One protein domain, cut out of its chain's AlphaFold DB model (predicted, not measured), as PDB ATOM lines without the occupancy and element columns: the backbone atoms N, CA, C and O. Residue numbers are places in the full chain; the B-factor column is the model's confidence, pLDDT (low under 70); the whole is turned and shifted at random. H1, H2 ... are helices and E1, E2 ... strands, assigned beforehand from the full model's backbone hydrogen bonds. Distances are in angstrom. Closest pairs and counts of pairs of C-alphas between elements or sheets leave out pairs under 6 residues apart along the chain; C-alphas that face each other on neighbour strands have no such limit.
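AT A GLANCE: This is residues 10 to 61 of the 66 residues of an uncharacterized protein of Ligilactobacillus agilis (UniProt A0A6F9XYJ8). A small two-stranded hairpin, E1 and E2, has one long helix, H2, near it on the E1 side, and between the hairpin and that helix the chain swings out in a wide open loop. The short helix H1 lies where this loop sets out, and residues 29 to 40, which begin in H1, stick out free from the rest. The printed part has 52 residues, with two named strands and two named helices in the order E1, E2, H1, H2; the sheet has the order E1 - E2 and is antiparallel, and the class is mixed, helices and strands. The whole is only just loose, close to compact, with a radius of gyration of the C-alphas of 12.0 A, and the C-alphas span 29 by 28 by 16 A.

IN THESE COORDINATES: Strand E1 is residues 10 to 14, 12.8 A from first to last C-alpha, and begins at C-alpha 10 at (-17.552, -27.119, -25.070). Strand E2 is residues 19 to 24, 14.3 A long, and ends at C-alpha 24 at (-24.208, -26.744, -25.525). Helix H2 is residues 47 to 61, 21.5 A long, and ends at C-alpha 61 at (-24.878, -33.043, -12.977). Helix H1 is residues 27 to 30, 5.9 A long.

HOW THE PARTS SIT: E1 and E2 form a hairpin of antiparallel neighbours, with 157 degrees between their directions. The C-alphas of Leu 11 and Asp 22 face each other at 4.5 A. N 12 and O 21 are within hydrogen-bond range at 2.8 A, as are N 23 and O 10 at 2.8 A. Residues 49 to 57 of H2 make 9 pairs of C-alphas within 10 A with E1 and 1 with E2. The closest C-alphas of E1 and H2 are those of Phe 10 and Ile 53, 7.0 A apart, and their centres are 13.0 A apart. E2 and H2 are apart. H1 follows E2 by a tight link of 2 residues and is apart from E1 and from H2. In H2 every O i to N i+4 pair is within hydrogen-bond range; H1, with 4 residues, is too short for such a pair, and its 1 O i to N i+3 pair is within range.

THE WHOLE: The two C-alphas farthest apart are those of Glu 16 and Phe 61, at 31.5 A. Without residues 29 to 40, which stand free, the body has 40 residues, spans 31 by 20 by 13 A and has a radius of gyration of 10.6 A. The link from H1 to H2, 16 residues, is long, and those from E1 to E2 and from E2 to H1 are tight. The printed part has no cut. The mean pLDDT of the printed part is 82.5, and residues 27 to 29 are under 70.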
ATOM      1  N   PHE A  10     -18.739 -26.375 -24.676       85.56
ATOM      2  CA  PHE A  10     -17.552 -27.119 -25.070       85.56
ATOM      3  C   PHE A  10     -17.198 -26.782 -26.515       85.56
ATOM      4  O   PHE A  10     -18.005 -27.018 -27.411       85.56
ATOM      5  N   LEU A  11     -15.999 -26.246 -26.745       85.75
ATOM      6  CA  LEU A  11     -15.548 -25.886 -28.085       85.75
ATOM      7  C   LEU A  11     -15.333 -27.149 -28.937       85.75
ATOM      8  O   LEU A  11     -14.585 -28.054 -28.558       85.75
ATOM      9  N   ILE A  12     -15.959 -27.180 -30.109       84.31
ATOM     10  CA  ILE A  12     -15.771 -28.194 -31.143       84.31
ATOM     11  C   ILE A  12     -15.158 -27.518 -32.365       84.31
ATOM     12  O   ILE A  12     -15.738 -26.605 -32.953       84.31
ATOM     13  N   VAL A  13     -13.989 -28.015 -32.755       81.38
ATOM     14  CA  VAL A  13     -13.333 -27.666 -34.011       81.38
ATOM     15  C   VAL A  13     -13.090 -28.964 -34.766       81.38
ATOM     16  O   VAL A  13     -12.332 -29.812 -34.303       81.38
ATOM     17  N   ASP A  14     -13.754 -29.111 -35.903       78.25
ATOM     18  CA  ASP A  14     -13.582 -30.208 -36.847       78.25
ATOM     19  C   ASP A  14     -13.298 -29.615 -38.232       78.25
ATOM     20  O   ASP A  14     -14.164 -29.025 -38.882       78.25
ATOM     21  N   PHE A  15     -12.048 -29.747 -38.667       78.69
ATOM     22  CA  PHE A  15     -11.586 -29.198 -39.936       78.69
ATOM     23  C   PHE A  15     -12.091 -29.987 -41.146       78.69
ATOM     24  O   PHE A  15     -12.210 -29.400 -42.219       78.69
ATOM     25  N   GLU A  16     -12.400 -31.279 -40.994       80.06
ATOM     26  CA  GLU A  16     -12.852 -32.119 -42.108       80.06
ATOM     27  C   GLU A  16     -14.286 -31.776 -42.509       80.06
ATOM     28  O   GLU A  16     -14.581 -31.624 -43.696       80.06
ATOM     29  N   SER A  17     -15.172 -31.578 -41.528       79.81
ATOM     30  CA  SER A  17     -16.538 -31.101 -41.788       79.81
ATOM     31  C   SER A  17     -16.653 -29.578 -41.921       79.81
ATOM     32  O   SER A  17     -17.710 -29.074 -42.304       79.81
ATOM     33  N   GLY A  18     -15.594 -28.830 -41.591       82.19
ATOM     34  CA  GLY A  18     -15.621 -27.367 -41.509       82.19
ATOM     35  C   GLY A  18     -16.430 -26.834 -40.318       82.19
ATOM     36  O   GLY A  18     -16.823 -25.666 -40.310       82.19
ATOM     37  N   THR A  19     -16.695 -27.672 -39.313       81.88
ATOM     38  CA  THR A  19     -17.448 -27.289 -38.118       81.88
ATOM     39  C   THR A  19     -16.545 -26.546 -37.137       81.88
ATOM     40  O   THR A  19     -15.540 -27.070 -36.665       81.88
ATOM     41  N   ASN A  20     -16.932 -25.324 -36.776       85.69
ATOM     42  CA  ASN A  20     -16.297 -24.547 -35.715       85.69
ATOM     43  C   ASN A  20     -17.384 -23.867 -34.880       85.69
ATOM     44  O   ASN A  20     -18.078 -22.971 -35.364       85.69
ATOM     45  N   GLY A  21     -17.566 -24.323 -33.646       84.38
ATOM     46  CA  GLY A  21     -18.611 -23.816 -32.765       84.38
ATOM     47  C   GLY A  21     -18.590 -24.482 -31.397       84.38
ATOM     48  O   GLY A  21     -17.630 -25.153 -31.036       84.38
ATOM     49  N   ASP A  22     -19.663 -24.310 -30.629       84.75
ATOM     50  CA  ASP A  22     -19.769 -24.874 -29.285       84.75
ATOM     51  C   ASP A  22     -20.864 -25.933 -29.200       84.75
ATOM     52  O   ASP A  22     -22.005 -25.704 -29.608       84.75
ATOM     53  N   ALA A  23     -20.547 -27.060 -28.566       82.44
ATOM     54  CA  ALA A  23     -21.557 -27.941 -28.010       82.44
ATOM     55  C   ALA A  23     -22.130 -27.331 -26.726       82.44
ATOM     56  O   ALA A  23     -21.403 -27.027 -25.775       82.44
ATOM     57  N   LEU A  24     -23.455 -27.180 -26.698       84.38
ATOM     58  CA  LEU A  24     -24.208 -26.744 -25.525       84.38
ATOM     59  C   LEU A  24     -24.647 -27.970 -24.721       84.38
ATOM     60  O   LEU A  24     -25.560 -28.700 -25.108       84.38
ATOM     61  N   LEU A  25     -23.994 -28.192 -23.584       79.88
ATOM     62  CA  LEU A  25     -24.083 -29.450 -22.839       79.88
ATOM     63  C   LEU A  25     -25.431 -29.657 -22.131       79.88
ATOM     64  O   LEU A  25     -25.852 -30.794 -21.950       79.88
ATOM     65  N   LEU A  26     -26.142 -28.580 -21.779       73.75
ATOM     66  CA  LEU A  26     -27.466 -28.664 -21.140       73.75
ATOM     67  C   LEU A  26     -28.609 -28.919 -22.128       73.75
ATOM     68  O   LEU A  26     -29.623 -29.505 -21.760       73.75
ATOM     69  N   GLN A  27     -28.468 -28.487 -23.384       64.31
ATOM     70  CA  GLN A  27     -29.536 -28.657 -24.372       64.31
ATOM     71  C   GLN A  27     -29.683 -30.119 -24.812       64.31
ATOM     72  O   GLN A  27     -30.777 -30.520 -25.202       64.31
ATOM     73  N   LEU A  28     -28.622 -30.924 -24.684       63.41
ATOM     74  CA  LEU A  28     -28.598 -32.331 -25.095       63.41
ATOM     75  C   LEU A  28     -29.680 -33.185 -24.420       63.41
ATOM     76  O   LEU A  28     -30.290 -34.011 -25.090       63.41
ATOM     77  N   LEU A  29     -29.969 -32.973 -23.131       62.62
ATOM     78  CA  LEU A  29     -30.914 -33.827 -22.393       62.62
ATOM     79  C   LEU A  29     -32.371 -33.697 -22.853       62.62
ATOM     80  O   LEU A  29     -33.181 -34.580 -22.589       62.62
ATOM     81  N   THR A  30     -32.712 -32.602 -23.531       70.81
ATOM     82  CA  THR A  30     -34.077 -32.329 -24.013       70.81
ATOM     83  C   THR A  30     -34.166 -32.333 -25.538       70.81
ATOM     84  O   THR A  30     -35.202 -31.988 -26.108       70.81
ATOM     85  N   TYR A  31     -33.076 -32.701 -26.217       74.94
ATOM     86  CA  TYR A  31     -32.979 -32.602 -27.662       74.94
ATOM     87  C   TYR A  31     -33.577 -33.833 -28.353       74.94
ATOM     88  O   TYR A  31     -33.001 -34.918 -28.332       74.94
ATOM     89  N   ASP A  32     -34.716 -33.646 -29.018       85.75
ATOM     90  CA  ASP A  32     -35.290 -34.638 -29.930       85.75
ATOM     91  C   ASP A  32     -34.730 -34.436 -31.345       85.75
ATOM     92  O   ASP A  32     -35.123 -33.517 -32.071       85.75
ATOM     93  N   PHE A  33     -33.795 -35.304 -31.735       85.81
ATOM     94  CA  PHE A  33     -33.146 -35.255 -33.044       85.81
ATOM     95  C   PHE A  33     -34.135 -35.458 -34.199       85.81
ATOM     96  O   PHE A  33     -34.007 -34.808 -35.236       85.81
ATOM     97  N   VAL A  34     -35.138 -36.322 -34.032       88.88
ATOM     98  CA  VAL A  34     -36.073 -36.667 -35.109       88.88
ATOM     99  C   VAL A  34     -37.108 -35.560 -35.282       88.88
ATOM    100  O   VAL A  34     -37.279 -35.056 -36.391       88.88
ATOM    101  N   ALA A  35     -37.738 -35.105 -34.196       90.56
ATOM    102  CA  ALA A  35     -38.755 -34.052 -34.247       90.56
ATOM    103  C   ALA A  35     -38.207 -32.703 -34.748       90.56
ATOM    104  O   ALA A  35     -38.966 -31.848 -35.208       90.56
ATOM    105  N   ARG A  36     -36.886 -32.495 -34.664       86.69
ATOM    106  CA  ARG A  36     -36.199 -31.294 -35.159       86.69
ATOM    107  C   ARG A  36     -35.606 -31.446 -36.562       86.69
ATOM    108  O   ARG A  36     -34.959 -30.507 -37.018       86.69
ATOM    109  N   ASN A  37     -35.839 -32.566 -37.254       90.56
ATOM    110  CA  ASN A  37     -35.222 -32.882 -38.549       90.56
ATOM    111  C   ASN A  37     -33.687 -32.779 -38.503       90.56
ATOM    112  O   ASN A  37     -33.057 -32.173 -39.374       90.56
ATOM    113  N   GLY A  38     -33.092 -33.326 -37.444       87.50
ATOM    114  CA  GLY A  38     -31.654 -33.320 -37.235       87.50
ATOM    115  C   GLY A  38     -30.900 -33.992 -38.383       87.50
ATOM    116  O   GLY A  38     -31.367 -34.951 -38.999       87.50
ATOM    117  N   LYS A  39     -29.695 -33.489 -38.656       89.31
ATOM    118  CA  LYS A  39     -28.769 -34.050 -39.642       89.31
ATOM    119  C   LYS A  39     -27.384 -34.172 -39.022       89.31
ATOM    120  O   LYS A  39     -26.885 -33.217 -38.432       89.31
ATOM    121  N   VAL A  40     -26.754 -35.331 -39.192       86.19
ATOM    122  CA  VAL A  40     -25.338 -35.513 -38.853       86.19
ATOM    123  C   VAL A  40     -24.500 -34.809 -39.918       86.19
ATOM    124  O   VAL A  40     -24.663 -35.082 -41.109       86.19
ATOM    125  N   ILE A  41     -23.643 -33.877 -39.499       82.31
ATOM    126  CA  ILE A  41     -22.809 -33.060 -40.398       82.31
ATOM    127  C   ILE A  41     -21.301 -33.268 -40.195       82.31
ATOM    128  O   ILE A  41     -20.520 -32.713 -40.953       82.31
ATOM    129  N   GLY A  42     -20.897 -34.067 -39.207       81.12
ATOM    130  CA  GLY A  42     -19.500 -34.322 -38.864       81.12
ATOM    131  C   GLY A  42     -19.384 -35.318 -37.713       81.12
ATOM    132  O   GLY A  42     -20.402 -35.768 -37.172       81.12
ATOM    133  N   HIS A  43     -18.152 -35.657 -37.339       81.81
ATOM    134  CA  HIS A  43     -17.858 -36.623 -36.285       81.81
ATOM    135  C   HIS A  43     -16.732 -36.121 -35.375       81.81
ATOM    136  O   HIS A  43     -15.825 -35.413 -35.797       81.81
ATOM    137  N   ILE A  44     -16.782 -36.512 -34.100       81.44
ATOM    138  CA  ILE A  44     -15.649 -36.345 -33.190       81.44
ATOM    139  C   ILE A  44     -14.743 -37.557 -33.385       81.44
ATOM    140  O   ILE A  44     -15.141 -38.679 -33.075       81.44
ATOM    141  N   HIS A  45     -13.546 -37.326 -33.913       79.25
ATOM    142  CA  HIS A  45     -12.585 -38.387 -34.217       79.25
ATOM    143  C   HIS A  45     -11.603 -38.660 -33.071       79.25
ATOM    144  O   HIS A  45     -11.047 -39.752 -32.985       79.25
ATOM    145  N   ASP A  46     -11.401 -37.690 -32.176       82.94
ATOM    146  CA  ASP A  46     -10.504 -37.825 -31.031       82.94
ATOM    147  C   ASP A  46     -11.241 -38.388 -29.806       82.94
ATOM    148  O   ASP A  46     -12.118 -37.741 -29.224       82.94
ATOM    149  N   GLU A  47     -10.849 -39.588 -29.372       83.50
ATOM    150  CA  GLU A  47     -11.385 -40.217 -28.160       83.50
ATOM    151  C   GLU A  47     -11.125 -39.346 -26.917       83.50
ATOM    152  O   GLU A  47     -11.959 -39.260 -26.010       83.50
ATOM    153  N   GLY A  48      -9.994 -38.627 -26.890       86.25
ATOM    154  CA  GLY A  48      -9.668 -37.677 -25.830       86.25
ATOM    155  C   GLY A  48     -10.706 -36.559 -25.703       86.25
ATOM    156  O   GLY A  48     -11.137 -36.232 -24.592       86.25
ATOM    157  N   GLN A  49     -11.144 -35.997 -26.826       84.25
ATOM    158  CA  GLN A  49     -12.168 -34.961 -26.901       84.25
ATOM    159  C   GLN A  49     -13.527 -35.480 -26.421       84.25
ATOM    160  O   GLN A  49     -14.158 -34.825 -25.588       84.25
ATOM    161  N   LEU A  50     -13.942 -36.673 -26.860       85.19
ATOM    162  CA  LEU A  50     -15.186 -37.297 -26.396       85.19
ATOM    163  C   LEU A  50     -15.173 -37.519 -24.874       85.19
ATOM    164  O   LEU A  50     -16.110 -37.128 -24.175       85.19
ATOM    165  N   ASN A  51     -14.080 -38.069 -24.342       89.00
ATOM    166  CA  ASN A  51     -13.925 -38.311 -22.908       89.00
ATOM    167  C   ASN A  51     -13.986 -37.013 -22.085       89.00
ATOM    168  O   ASN A  51     -14.548 -36.995 -20.986       89.00
ATOM    169  N   ARG A  52     -13.453 -35.904 -22.610       88.12
ATOM    170  CA  ARG A  52     -13.553 -34.584 -21.964       88.12
ATOM    171  C   ARG A  52     -14.992 -34.069 -21.930       88.12
ATOM    172  O   ARG A  52     -15.407 -33.581 -20.880       88.12
ATOM    173  N   ILE A  53     -15.749 -34.220 -23.021       87.00
ATOM    174  CA  ILE A  53     -17.171 -33.841 -23.078       87.00
ATOM    175  C   ILE A  53     -17.961 -34.621 -22.025       87.00
ATOM    176  O   ILE A  53     -18.641 -34.014 -21.200       87.00
ATOM    177  N   ILE A  54     -17.814 -35.951 -21.998       86.62
ATOM    178  CA  ILE A  54     -18.509 -36.820 -21.035       86.62
ATOM    179  C   ILE A  54     -18.164 -36.412 -19.600       86.62
ATOM    180  O   ILE A  54     -19.055 -36.235 -18.772       86.62
ATOM    181  N   LYS A  55     -16.878 -36.191 -19.299       88.31
ATOM    182  CA  LYS A  55     -16.441 -35.762 -17.964       88.31
ATOM    183  C   LYS A  55     -17.044 -34.415 -17.557       88.31
ATOM    184  O   LYS A  55     -17.437 -34.250 -16.404       88.31
ATOM    185  N   GLN A  56     -17.118 -33.451 -18.475       86.75
ATOM    186  CA  GLN A  56     -17.698 -32.137 -18.197       86.75
ATOM    187  C   GLN A  56     -19.208 -32.224 -17.941       86.75
ATOM    188  O   GLN A  56     -19.683 -31.632 -16.974       86.75
ATOM    189  N   VAL A  57     -19.930 -33.023 -18.733       85.44
ATOM    190  CA  VAL A  57     -21.351 -33.341 -18.517       85.44
ATOM    191  C   VAL A  57     -21.557 -33.965 -17.134       85.44
ATOM    192  O   VAL A  57     -22.346 -33.453 -16.344       85.44
ATOM    193  N   SER A  58     -20.792 -35.000 -16.783       85.06
ATOM    194  CA  SER A  58     -20.883 -35.634 -15.462       85.06
ATOM    195  C   SER A  58     -20.611 -34.653 -14.322       85.06
ATOM    196  O   SER A  58     -21.319 -34.673 -13.319       85.06
ATOM    197  N   ASN A  59     -19.625 -33.762 -14.466       85.50
ATOM    198  CA  ASN A  59     -19.316 -32.745 -13.458       85.50
ATOM    199  C   ASN A  59     -20.445 -31.720 -13.270       85.50
ATOM    200  O   ASN A  59     -20.634 -31.255 -12.148       85.50
ATOM    201  N   ILE A  60     -21.163 -31.354 -14.340       82.94
ATOM    202  CA  ILE A  60     -22.338 -30.474 -14.250       82.94
ATOM    203  C   ILE A  60     -23.391 -31.130 -13.356       82.94
ATOM    204  O   ILE A  60     -23.768 -30.555 -12.340       82.94
ATOM    205  N   PHE A  61     -23.791 -32.360 -13.681       76.19
ATOM    206  CA  PHE A  61     -24.878 -33.043 -12.977       76.19
ATOM    207  C   PHE A  61     -24.477 -33.573 -11.597       76.19
ATOM    208  O   PHE A  61     -25.320 -33.677 -10.718       76.19
TER     209      PHE A  61